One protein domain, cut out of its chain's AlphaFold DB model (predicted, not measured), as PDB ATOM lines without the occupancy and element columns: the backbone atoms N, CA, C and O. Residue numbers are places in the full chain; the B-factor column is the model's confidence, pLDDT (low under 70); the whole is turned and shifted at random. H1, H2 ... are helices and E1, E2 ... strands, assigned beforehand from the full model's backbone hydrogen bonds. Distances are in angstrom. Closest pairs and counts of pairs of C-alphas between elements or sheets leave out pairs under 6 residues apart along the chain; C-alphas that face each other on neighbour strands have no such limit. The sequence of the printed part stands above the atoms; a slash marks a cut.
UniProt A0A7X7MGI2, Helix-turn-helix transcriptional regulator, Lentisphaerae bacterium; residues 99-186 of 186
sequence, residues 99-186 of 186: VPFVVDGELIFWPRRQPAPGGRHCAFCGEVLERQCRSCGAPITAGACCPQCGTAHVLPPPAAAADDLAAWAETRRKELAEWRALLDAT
ATOM      1  N   VAL A  99      29.820   5.554  48.906       95.75
ATOM      2  CA  VAL A  99      30.102   4.111  48.982       95.75
ATOM      3  C   VAL A  99      28.934   3.330  48.380       95.75
ATOM      4  O   VAL A  99      27.840   3.430  48.934       95.75
ATOM      5  N   PRO A 100      29.129   2.566  47.293       96.44
ATOM      6  CA  PRO A 100      28.056   1.794  46.678       96.44
ATOM      7  C   PRO A 100      27.774   0.479  47.406       96.44
ATOM      8  O   PRO A 100      28.686  -0.202  47.888       96.44
ATOM      9  N   PHE A 101      26.508   0.087  47.425       94.88
ATOM     10  CA  PHE A 101      26.012  -1.204  47.886       94.88
ATOM     11  C   PHE A 101      24.762  -1.597  47.090       94.88
ATOM     12  O   PHE A 101      24.087  -0.738  46.529       94.88
ATOM     13  N   VAL A 102      24.475  -2.896  47.019       95.06
ATOM     14  CA  VAL A 102      23.294  -3.412  46.318       95.06
ATOM     15  C   VAL A 102      22.262  -3.856  47.349       95.06
ATOM     16  O   VAL A 102      22.604  -4.591  48.275       95.06
ATOM     17  N   VAL A 103      21.021  -3.397  47.198       92.56
ATOM     18  CA  VAL A 103      19.863  -3.807  48.009       92.56
ATOM     19  C   VAL A 103      18.760  -4.213  47.054       92.56
ATOM     20  O   VAL A 103      18.411  -3.430  46.182       92.56
ATOM     21  N   ASP A 104      18.242  -5.433  47.188       90.75
ATOM     22  CA  ASP A 104      17.172  -5.960  46.328       90.75
ATOM     23  C   ASP A 104      17.453  -5.807  44.818       90.75
ATOM     24  O   ASP A 104      16.555  -5.572  44.016       90.75
ATOM     25  N   GLY A 105      18.725  -5.933  44.421       89.25
ATOM     26  CA  GLY A 105      19.165  -5.773  43.032       89.25
ATOM     27  C   GLY A 105      19.331  -4.322  42.570       89.25
ATOM     28  O   GLY A 105      19.752  -4.100  41.442       89.25
ATOM     29  N   GLU A 106      19.068  -3.331  43.421       91.00
ATOM     30  CA  GLU A 106      19.255  -1.915  43.112       91.00
ATOM     31  C   GLU A 106      20.575  -1.377  43.672       91.00
ATOM     32  O   GLU A 106      20.956  -1.651  44.813       91.00
ATOM     33  N   LEU A 107      21.267  -0.559  42.877       94.38
ATOM     34  CA  LEU A 107      22.484   0.121  43.304       94.38
ATOM     35  C   LEU A 107      22.153   1.375  44.123       94.38
ATOM     36  O   LEU A 107      21.615   2.355  43.605       94.38
ATOM     37  N   ILE A 108      22.551   1.368  45.392       95.69
ATOM     38  CA  ILE A 108      22.344   2.452  46.351       95.69
ATOM     39  C   ILE A 108      23.700   2.936  46.880       95.69
ATOM     40  O   ILE A 108      24.666   2.182  46.985       95.69
ATOM     41  N   PHE A 109      23.790   4.218  47.229       96.62
ATOM     42  CA  PHE A 109      25.027   4.833  47.708       96.62
ATOM     43  C   PHE A 109      24.875   5.391  49.115       96.62
ATOM     44  O   PHE A 109      23.903   6.078  49.425       96.62
ATOM     45  N   TRP A 110      25.890   5.172  49.950       95.19
ATOM     46  CA  TRP A 110      25.999   5.778  51.268       95.19
ATOM     47  C   TRP A 110      26.897   7.015  51.180       95.19
ATOM     48  O   TRP A 110      28.124   6.872  51.088       95.19
ATOM     49  N   PRO A 111      26.337   8.237  51.217       93.44
ATOM     50  CA  PRO A 111      27.139   9.446  51.139       93.44
ATOM     51  C   PRO A 111      27.821   9.758  52.477       93.44
ATOM     52  O   PRO A 111      27.183   9.960  53.527       93.44
ATOM     53  N   ARG A 112      29.151   9.861  52.443       88.19
ATOM     54  CA  ARG A 112      29.959  10.316  53.579       88.19
ATOM     55  C   ARG A 112      29.698  11.793  53.860       88.19
ATOM     56  O   ARG A 112      29.366  12.584  52.975       88.19
ATOM     57  N   ARG A 113      29.878  12.186  55.125       84.31
ATOM     58  CA  ARG A 113      29.894  13.606  55.492       84.31
ATOM     59  C   ARG A 113      31.075  14.293  54.811       84.31
ATOM     60  O   ARG A 113      32.178  13.757  54.790       84.31
ATOM     61  N   GLN A 114      30.828  15.486  54.280       87.81
ATOM     62  CA  GLN A 114      31.885  16.335  53.745       87.81
ATOM     63  C   GLN A 114      32.745  16.888  54.895       87.81
ATOM     64  O   GLN A 114      32.164  17.332  55.890       87.81
ATOM     65  N   PRO A 115      34.085  16.907  54.759       84.81
ATOM     66  CA  PRO A 115      34.993  17.445  55.779       84.81
ATOM     67  C   PRO A 115      34.700  18.904  56.153       84.81
ATOM     68  O   PRO A 115      34.834  19.284  57.308       84.81
ATOM     69  N   ALA A 116      34.234  19.701  55.184       81.94
ATOM     70  CA  ALA A 116      33.763  21.068  55.380       81.94
ATOM     71  C   ALA A 116      32.241  21.145  55.117       81.94
ATOM     72  O   ALA A 116      31.828  21.380  53.980       81.94
ATOM     73  N   PRO A 117      31.372  20.970  56.133       67.25
ATOM     74  CA  PRO A 117      29.914  20.927  55.947       67.25
ATOM     75  C   PRO A 117      29.317  22.229  55.381       67.25
ATOM     76  O   PRO A 117      28.288  22.211  54.698       67.25
ATOM     77  N   GLY A 118      29.973  23.364  55.644       80.88
ATOM     78  CA  GLY A 118      29.624  24.677  55.089       80.88
ATOM     79  C   GLY A 118      30.131  24.913  53.662       80.88
ATOM     80  O   GLY A 118      29.736  25.888  53.028       80.88
ATOM     81  N   GLY A 119      30.978  24.024  53.135       86.88
ATOM     82  CA  GLY A 119      31.519  24.125  51.785       86.88
ATOM     83  C   GLY A 119      30.427  24.075  50.715       86.88
ATOM     84  O   GLY A 119      29.391  23.426  50.876       86.88
ATOM     85  N   ARG A 120      30.647  24.779  49.602       88.81
ATOM     86  CA  ARG A 120      29.770  24.698  48.417       88.81
ATOM     87  C   ARG A 120      30.156  23.557  47.477       88.81
ATOM     88  O   ARG A 120      29.293  23.021  46.788       88.81
ATOM     89  N   HIS A 121      31.427  23.175  47.486       93.06
ATOM     90  CA  HIS A 121      32.000  22.163  46.607       93.06
ATOM     91  C   HIS A 121      32.484  20.969  47.423       93.06
ATOM     92  O   HIS A 121      32.880  21.110  48.582       93.06
ATOM     93  N   CYS A 122      32.436  19.792  46.814       93.56
ATOM     94  CA  CYS A 122      32.925  18.563  47.394       93.56
ATOM     95  C   CYS A 122      34.438  18.648  47.583       93.56
ATOM     96  O   CYS A 122      35.158  18.950  46.635       93.56
ATOM     97  N   ALA A 123      34.916  18.318  48.782       92.31
ATOM     98  CA  ALA A 123      36.346  18.347  49.097       92.31
ATOM     99  C   ALA A 123      37.163  17.297  48.321       92.31
ATOM    100  O   ALA A 123      38.384  17.373  48.301       92.31
ATOM    101  N   PHE A 124      36.495  16.321  47.700       91.31
ATOM    102  CA  PHE A 124      37.145  15.198  47.026       91.31
ATOM    103  C   PHE A 124      37.181  15.335  45.503       91.31
ATOM    104  O   PHE A 124      38.205  15.066  44.895       91.31
ATOM    105  N   CYS A 125      36.071  15.741  44.879       91.62
ATOM    106  CA  CYS A 125      35.973  15.832  43.415       91.62
ATOM    107  C   CYS A 125      35.624  17.236  42.899       91.62
ATOM    108  O   CYS A 125      35.487  17.429  41.697       91.62
ATOM    109  N   GLY A 126      35.410  18.216  43.784       92.38
ATOM    110  CA  GLY A 126      35.054  19.584  43.394       92.38
ATOM    111  C   GLY A 126      33.611  19.789  42.909       92.38
ATOM    112  O   GLY A 126      33.225  20.923  42.641       92.38
ATOM    113  N   GLU A 127      32.784  18.740  42.828       94.00
ATOM    114  CA  GLU A 127      31.370  18.854  42.434       94.00
ATOM    115  C   GLU A 127      30.556  19.705  43.423       94.00
ATOM    116  O   GLU A 127      30.807  19.682  44.628       94.00
ATOM    117  N   VAL A 128      29.531  20.416  42.944       92.00
ATOM    118  CA  VAL A 128      28.630  21.177  43.818       92.00
ATOM    119  C   VAL A 128      27.814  20.236  44.696       92.00
ATOM    120  O   VAL A 128      27.131  19.332  44.210       92.00
ATOM    121  N   LEU A 129      27.854  20.488  46.002       93.25
ATOM    122  CA  LEU A 129      27.163  19.669  46.988       93.25
ATOM    123  C   LEU A 129      25.649  19.896  46.954       93.25
ATOM    124  O   LEU A 129      25.180  21.035  46.938       93.25
ATOM    125  N   GLU A 130      24.883  18.808  47.020       91.62
ATOM    126  CA  GLU A 130      23.433  18.878  47.198       91.62
ATOM    127  C   GLU A 130      23.092  19.002  48.680       91.62
ATOM    128  O   GLU A 130      23.728  18.385  49.539       91.62
ATOM    129  N   ARG A 131      22.060  19.793  48.970       91.31
ATOM    130  CA  ARG A 131      21.533  20.026  50.328       91.31
ATOM    131  C   ARG A 131      20.049  19.692  50.451       91.31
ATOM    132  O   ARG A 131      19.503  19.702  51.548       91.31
ATOM    133  N   GLN A 132      19.403  19.407  49.325       91.75
ATOM    134  CA  GLN A 132      17.980  19.119  49.213       91.75
ATOM    135  C   GLN A 132      17.786  17.882  48.336       91.75
ATOM    136  O   GLN A 132      18.564  17.635  47.413       91.75
ATOM    137  N   CYS A 133      16.752  17.101  48.626       89.88
ATOM    138  CA  CYS A 133      16.340  15.973  47.815       89.88
ATOM    139  C   CYS A 133      16.002  16.459  46.406       89.88
ATOM    140  O   CYS A 133      15.192  17.369  46.232       89.88
ATOM    141  N   ARG A 134      16.585  15.815  45.393       86.88
ATOM    142  CA  ARG A 134      16.358  16.187  43.990       86.88
ATOM    143  C   ARG A 134      14.920  15.982  43.517       86.88
ATOM    144  O   ARG A 134      14.534  16.601  42.538       86.88
ATOM    145  N   SER A 135      14.161  15.111  44.186       87.38
ATOM    146  CA  SER A 135      12.777  14.807  43.819       87.38
ATOM    147  C   SER A 135      11.775  15.700  44.552       87.38
ATOM    148  O   SER A 135      10.962  16.339  43.899       87.38
ATOM    149  N   CYS A 136      11.836  15.776  45.887       86.00
ATOM    150  CA  CYS A 136      10.814  16.473  46.681       86.00
ATOM    151  C   CYS A 136      11.275  17.791  47.325       86.00
ATOM    152  O   CYS A 136      10.479  18.451  47.985       86.00
ATOM    153  N   GLY A 137      12.552  18.167  47.200       88.81
ATOM    154  CA  GLY A 137      13.100  19.390  47.801       88.81
ATOM    155  C   GLY A 137      13.374  19.323  49.310       88.81
ATOM    156  O   GLY A 137      13.993  20.235  49.850       88.81
ATOM    157  N   ALA A 138      12.992  18.243  50.001       89.56
ATOM    158  CA  ALA A 138      13.246  18.087  51.436       89.56
ATOM    159  C   ALA A 138      14.748  18.195  51.774       89.56
ATOM    160  O   ALA A 138      15.567  17.681  51.006       89.56
ATOM    161  N   PRO A 139      15.151  18.799  52.908       91.50
ATOM    162  CA  PRO A 139      16.555  18.856  53.311       91.50
ATOM    163  C   PRO A 139      17.204  17.468  53.367       91.50
ATOM    164  O   PRO A 139      16.580  16.493  53.788       91.50
ATOM    165  N   ILE A 140      18.470  17.368  52.963       89.62
ATOM    166  CA  ILE A 140      19.200  16.098  53.028       89.62
ATOM    167  C   ILE A 140      19.515  15.742  54.483       89.62
ATOM    168  O   ILE A 140      20.090  16.533  55.233       89.62
ATOM    169  N   THR A 141      19.164  14.515  54.861       87.38
ATOM    170  CA  THR A 141      19.392  13.937  56.189       87.38
ATOM    171  C   THR A 141      20.524  12.906  56.158       87.38
ATOM    172  O   THR A 141      21.256  12.773  55.177       87.38
ATOM    173  N   ALA A 142      20.747  12.204  57.271       86.62
ATOM    174  CA  ALA A 142      21.599  11.021  57.266       86.62
ATOM    175  C   ALA A 142      20.925   9.861  56.515       86.62
ATOM    176  O   ALA A 142      19.704   9.743  56.553       86.62
ATOM    177  N   GLY A 143      21.738   9.001  55.897       90.81
ATOM    178  CA  GLY A 143      21.285   7.824  55.156       90.81
ATOM    179  C   GLY A 143      21.528   7.939  53.654       90.81
ATOM    180  O   GLY A 143      22.094   8.923  53.174       90.81
ATOM    181  N   ALA A 144      21.125   6.896  52.932       94.00
ATOM    182  CA  ALA A 144      21.259   6.800  51.480       94.00
ATOM    183  C   ALA A 144      20.073   7.407  50.713       94.00
ATOM    184  O   ALA A 144      20.240   7.878  49.588       94.00
ATOM    185  N   CYS A 145      18.890   7.432  51.330       94.50
ATOM    186  CA  CYS A 145      17.636   7.828  50.696       94.50
ATOM    187  C   CYS A 145      16.924   8.921  51.493       94.50
ATOM    188  O   CYS A 145      17.034   9.002  52.717       94.50
ATOM    189  N   CYS A 146      16.139   9.735  50.791       92.69
ATOM    190  CA  CYS A 146      15.299  10.750  51.401       92.69
ATOM    191  C   CYS A 146      14.178  10.101  52.234       92.69
ATOM    192  O   CYS A 146      13.384   9.345  51.670       92.69
ATOM    193  N   PRO A 147      14.023  10.447  53.524       91.81
ATOM    194  CA  PRO A 147      12.986   9.861  54.375       91.81
ATOM    195  C   PRO A 147      11.568  10.320  54.005       91.81
ATOM    196  O   PRO A 147      10.601   9.688  54.408       91.81
ATOM    197  N   GLN A 148      11.428  11.410  53.240       92.00
ATOM    198  CA  GLN A 148      10.126  11.948  52.848       92.00
ATOM    199  C   GLN A 148       9.563  11.291  51.580       92.00
ATOM    200  O   GLN A 148       8.358  11.082  51.486       92.00
ATOM    201  N   CYS A 149      10.404  10.983  50.586       91.69
ATOM    202  CA  CYS A 149       9.932  10.474  49.289       91.69
ATOM    203  C   CYS A 149      10.587   9.165  48.827       91.69
ATOM    204  O   CYS A 149      10.162   8.621  47.805       91.69
ATOM    205  N   GLY A 150      11.602   8.671  49.543       92.50
ATOM    206  CA  GLY A 150      12.339   7.444  49.230       92.50
ATOM    207  C   GLY A 150      13.433   7.597  48.169       92.50
ATOM    208  O   GLY A 150      14.199   6.667  47.956       92.50
ATOM    209  N   THR A 151      13.555   8.753  47.511       93.31
ATOM    210  CA  THR A 151      14.555   8.952  46.448       93.31
ATOM    211  C   THR A 151      15.978   8.856  46.996       93.31
ATOM    212  O   THR A 151      16.319   9.565  47.948       93.31
ATOM    213  N   ALA A 152      16.816   8.035  46.356       93.94
ATOM    214  CA  ALA A 152      18.245   7.962  46.637       93.94
ATOM    215  C   ALA A 152      18.910   9.342  46.492       93.94
ATOM    216  O   ALA A 152      18.611  10.116  45.578       93.94
ATOM    217  N   HIS A 153      19.812   9.673  47.412       93.00
ATOM    218  CA  HIS A 153      20.507  10.960  47.407       93.00
ATOM    219  C   HIS A 153      21.542  11.080  46.286       93.00
ATOM    220  O   HIS A 153      21.818  12.188  45.827       93.00
ATOM    221  N   VAL A 154      22.098   9.952  45.854       94.19
ATOM    222  CA  VAL A 154      23.119   9.859  44.813       94.19
ATOM    223  C   VAL A 154      22.625   8.852  43.789       94.19
ATOM    224  O   VAL A 154      22.144   7.782  44.159       94.19
ATOM    225  N   LEU A 155      22.696   9.225  42.516       89.25
ATOM    226  CA  LEU A 155      22.256   8.361  41.428       89.25
ATOM    227  C   LEU A 155      23.392   7.434  40.990       89.25
ATOM    228  O   LEU A 155      24.556   7.842  41.052       89.25
ATOM    229  N   PRO A 156      23.057   6.233  40.493       88.81
ATOM    230  CA  PRO A 156      23.987   5.409  39.739       88.81
ATOM    231  C   PRO A 156      24.662   6.214  38.620       88.81
ATOM    232  O   PRO A 156      23.964   6.889  37.856       88.81
ATOM    233  N   PRO A 157      26.002   6.186  38.520       88.38
ATOM    234  CA  PRO A 157      26.687   6.755  37.372       88.38
ATOM    235  C   PRO A 157      26.452   5.881  36.128       88.38
ATOM    236  O   PRO A 157      26.185   4.687  36.276       88.38
ATOM    237  N   PRO A 158      26.609   6.416  34.905       83.25
ATOM    238  CA  PRO A 158      26.480   5.623  33.679       83.25
ATOM    239  C   PRO A 158      27.409   4.404  33.647       83.25
ATOM    240  O   PRO A 158      27.011   3.343  33.182       83.25
ATOM    241  N   ALA A 159      28.610   4.522  34.222       80.62
ATOM    242  CA  ALA A 159      29.562   3.418  34.350       80.62
ATOM    243  C   ALA A 159      29.033   2.235  35.182       80.62
ATOM    244  O   ALA A 159      29.549   1.127  35.069       80.62
ATOM    245  N   ALA A 160      28.011   2.459  36.015       82.06
ATOM    246  CA  ALA A 160      27.354   1.407  36.774       82.06
ATOM    247  C   ALA A 160      26.247   0.692  35.988       82.06
ATOM    248  O   ALA A 160      25.695  -0.265  36.507       82.06
ATOM    249  N   ALA A 161      25.926   1.087  34.752       70.94
ATOM    250  CA  ALA A 161      24.938   0.397  33.914       70.94
ATOM    251  C   ALA A 161      25.417  -0.979  33.388       70.94
ATOM    252  O   ALA A 161      24.862  -1.491  32.420       70.94
ATOM    253  N   ALA A 162      26.457  -1.560  33.993       67.88
ATOM    254  CA  ALA A 162      26.960  -2.887  33.666       67.88
ATOM    255  C   ALA A 162      25.945  -3.977  34.047       67.88
ATOM    256  O   ALA A 162      25.182  -3.816  35.000       67.88
ATOM    257  N   ASP A 163      26.007  -5.116  33.351       73.06
ATOM    258  CA  ASP A 163      25.097  -6.257  33.544       73.06
ATOM    259  C   ASP A 163      25.129  -6.842  34.973       73.06
ATOM    260  O   ASP A 163      24.206  -7.548  35.377       73.06
ATOM    261  N   ASP A 164      26.170  -6.532  35.756       88.44
ATOM    262  CA  ASP A 164      26.327  -6.967  37.144       88.44
ATOM    263  C   ASP A 164      26.633  -5.791  38.094       88.44
ATOM    264  O   ASP A 164      27.783  -5.394  38.323       88.44
ATOM    265  N   LEU A 165      25.569  -5.252  38.700       91.75
ATOM    266  CA  LEU A 165      25.645  -4.189  39.708       91.75
ATOM    267  C   LEU A 165      26.391  -4.619  40.976       91.75
ATOM    268  O   LEU A 165      27.019  -3.782  41.633       91.75
ATOM    269  N   ALA A 166      26.322  -5.900  41.346       92.38
ATOM    270  CA  ALA A 166      26.961  -6.405  42.554       92.38
ATOM    271  C   ALA A 166      28.480  -6.459  42.375       92.38
ATOM    272  O   ALA A 166      29.210  -5.960  43.238       92.38
ATOM    273  N   ALA A 167      28.945  -6.977  41.235       92.69
ATOM    274  CA  ALA A 167      30.355  -6.963  40.870       92.69
ATOM    275  C   ALA A 167      30.891  -5.532  40.737       92.69
ATOM    276  O   ALA A 167      31.950  -5.228  41.289       92.69
ATOM    277  N   TRP A 168      30.147  -4.628  40.085       93.00
ATOM    278  CA  TRP A 168      30.542  -3.218  39.984       93.00
ATOM    279  C   TRP A 168      30.701  -2.574  41.367       93.00
ATOM    280  O   TRP A 168      31.731  -1.964  41.662       93.00
ATOM    281  N   ALA A 169      29.713  -2.751  42.251       95.12
ATOM    282  CA  ALA A 169      29.749  -2.179  43.592       95.12
ATOM    283  C   ALA A 169      30.901  -2.751  44.434       95.12
ATOM    284  O   ALA A 169      31.523  -2.009  45.194       95.12
ATOM    285  N   GLU A 170      31.201  -4.045  44.308       95.44
ATOM    286  CA  GLU A 170      32.321  -4.689  45.001       95.44
ATOM    287  C   GLU A 170      33.674  -4.164  44.516       95.44
ATOM    288  O   GLU A 170      34.483  -3.727  45.337       95.44
ATOM    289  N   THR A 171      33.902  -4.129  43.200       94.69
ATOM    290  CA  THR A 171      35.111  -3.537  42.606       94.69
ATOM    291  C   THR A 171      35.286  -2.103  43.084       94.69
ATOM    292  O   THR A 171      36.341  -1.743  43.611       94.69
ATOM    293  N   ARG A 172      34.216  -1.303  43.025       95.25
ATOM    294  CA  ARG A 172      34.281   0.089  43.456       95.25
ATOM    295  C   ARG A 172      34.600   0.216  44.945       95.25
ATOM    296  O   ARG A 172      35.380   1.081  45.329       95.25
ATOM    297  N   ARG A 173      34.047  -0.640  45.812       96.19
ATOM    298  CA  ARG A 173      34.391  -0.638  47.246       96.19
ATOM    299  C   ARG A 173      35.867  -0.958  47.497       96.19
ATOM    300  O   ARG A 173      36.443  -0.332  48.388       96.19
ATOM    301  N   LYS A 174      36.474  -1.867  46.725       96.50
ATOM    302  CA  LYS A 174      37.910  -2.185  46.820       96.50
ATOM    303  C   LYS A 174      38.776  -0.981  46.461       96.50
ATOM    304  O   LYS A 174      39.593  -0.570  47.277       96.50
ATOM    305  N   GLU A 175      38.502  -0.333  45.330       94.75
ATOM    306  CA  GLU A 175      39.209   0.888  44.913       94.75
ATOM    307  C   GLU A 175      39.112   1.999  45.972       94.75
ATOM    308  O   GLU A 175      40.082   2.696  46.266       94.75
ATOM    309  N   LEU A 176      37.939   2.162  46.598       94.50
ATOM    310  CA  LEU A 176      37.757   3.133  47.680       94.50
ATOM    311  C   LEU A 176      38.560   2.787  48.934       94.50
ATOM    312  O   LEU A 176      38.987   3.701  49.641       94.50
ATOM    313  N   ALA A 177      38.711   1.501  49.254       94.31
ATOM    314  CA  ALA A 177      39.518   1.055  50.381       94.31
ATOM    315  C   ALA A 177      41.007   1.323  50.126       94.31
ATOM    316  O   ALA A 177      41.669   1.902  50.984       94.31
ATOM    317  N   GLU A 178      41.499   0.997  48.928       94.50
ATOM    318  CA  GLU A 178      42.874   1.280  48.496       94.50
ATOM    319  C   GLU A 178      43.178   2.779  48.526       94.50
ATOM    320  O   GLU A 178      44.161   3.212  49.124       94.50
ATOM    321  N   TRP A 179      42.290   3.596  47.957       91.12
ATOM    322  CA  TRP A 179      42.456   5.045  47.943       91.12
ATOM    323  C   TRP A 179      42.510   5.647  49.355       91.12
ATOM    324  O   TRP A 179      43.306   6.544  49.618       91.12
ATOM    325  N   ARG A 180      41.696   5.137  50.290       90.06
ATOM    326  CA  ARG A 180      41.743   5.569  51.699       90.06
ATOM    327  C   ARG A 180      43.053   5.175  52.365       90.06
ATOM    328  O   ARG A 180      43.644   6.012  53.030       90.06
ATOM    329  N   ALA A 181      43.516   3.947  52.138       91.88
ATOM    330  CA  ALA A 181      44.789   3.484  52.676       91.88
ATOM    331  C   ALA A 181      45.963   4.357  52.196       91.88
ATOM    332  O   ALA A 181      46.846   4.670  52.989       91.88
ATOM    333  N   LEU A 182      45.946   4.801  50.933       91.00
ATOM    334  CA  LEU A 182      46.955   5.724  50.403       91.00
ATOM    335  C   LEU A 182      46.922   7.091  51.098       91.00
ATOM    336  O   LEU A 182      47.974   7.623  51.435       91.00
ATOM    337  N   LEU A 183      45.734   7.655  51.332       85.56
ATOM    338  CA  LEU A 183      45.613   8.952  52.002       85.56
ATOM    339  C   LEU A 183      45.976   8.907  53.487       85.56
ATOM    340  O   LEU A 183      46.568   9.859  53.976       85.56
ATOM    341  N   ASP A 184      45.632   7.829  54.190       83.94
ATOM    342  CA  ASP A 184      45.939   7.681  55.617       83.94
ATOM    343  C   ASP A 184      47.440   7.415  55.867       83.94
ATOM    344  O   ASP A 184      47.925   7.588  56.983       83.94
ATOM    345  N   ALA A 185      48.184   6.998  54.836       74.94
ATOM    346  CA  ALA A 185      49.633   6.797  54.882       74.94
ATOM    347  C   ALA A 185      50.455   8.083  54.640       74.94
ATOM    348  O   ALA A 185      51.686   8.016  54.669       74.94
ATOM    349  N   THR A 186      49.798   9.220  54.378       56.00
ATOM    350  CA  THR A 186      50.426  10.515  54.042       56.00
ATOM    351  C   THR A 186      50.221  11.533  55.158       56.00
ATOM    352  O   THR A 186      51.161  12.319  55.410       56.00
TER     353      THR A 186
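Overview. This is residues 99 to 186 of the 186 residues of the protein "Helix-turn-helix transcriptional regulator" of Lentisphaerae bacterium (UniProt A0A7X7MGI2). With little regular structure, this is a small two-stranded hairpin, E1 and E2, standing between one long helix, H1, and a large body of loops, residues 112 to 164; residues 178 to 186 stick out. The 88 printed residues run E1, E2, H1, an antiparallel sheet and a helix, class mixed, with only 31 residues in named elements. The whole is only just compact, close to loose, radius of gyration of the C-alphas 14.2 A, spanning 35 by 35 by 20 A.

Along the chain. Find C-alpha 99 at (30.102, 4.111, 48.982), where E1, residues 99 to 103, begins. E2 is residues 106 to 111. H1, residues 165 to 184, runs 28.4 A to C-alpha 184 at (45.939, 7.681, 55.617).

Arrangement. Look at the hairpin: antiparallel at 146 degrees, with N 101 and O 108 2.8 A apart, within hydrogen-bond range. The closest C-alphas of E1 and H1, Pro 100 and Ala 169, are 5.3 A apart; those of E2 and H1, Leu 107 and Leu 165, 6.4 A. In H1 every O i to N i+4 pair is within hydrogen-bond range.

Size, cuts and confidence. The printed part has no cut. E2 to H1 is a long link of 53 residues. Residues 117, 162 and 186 have pLDDT under 70.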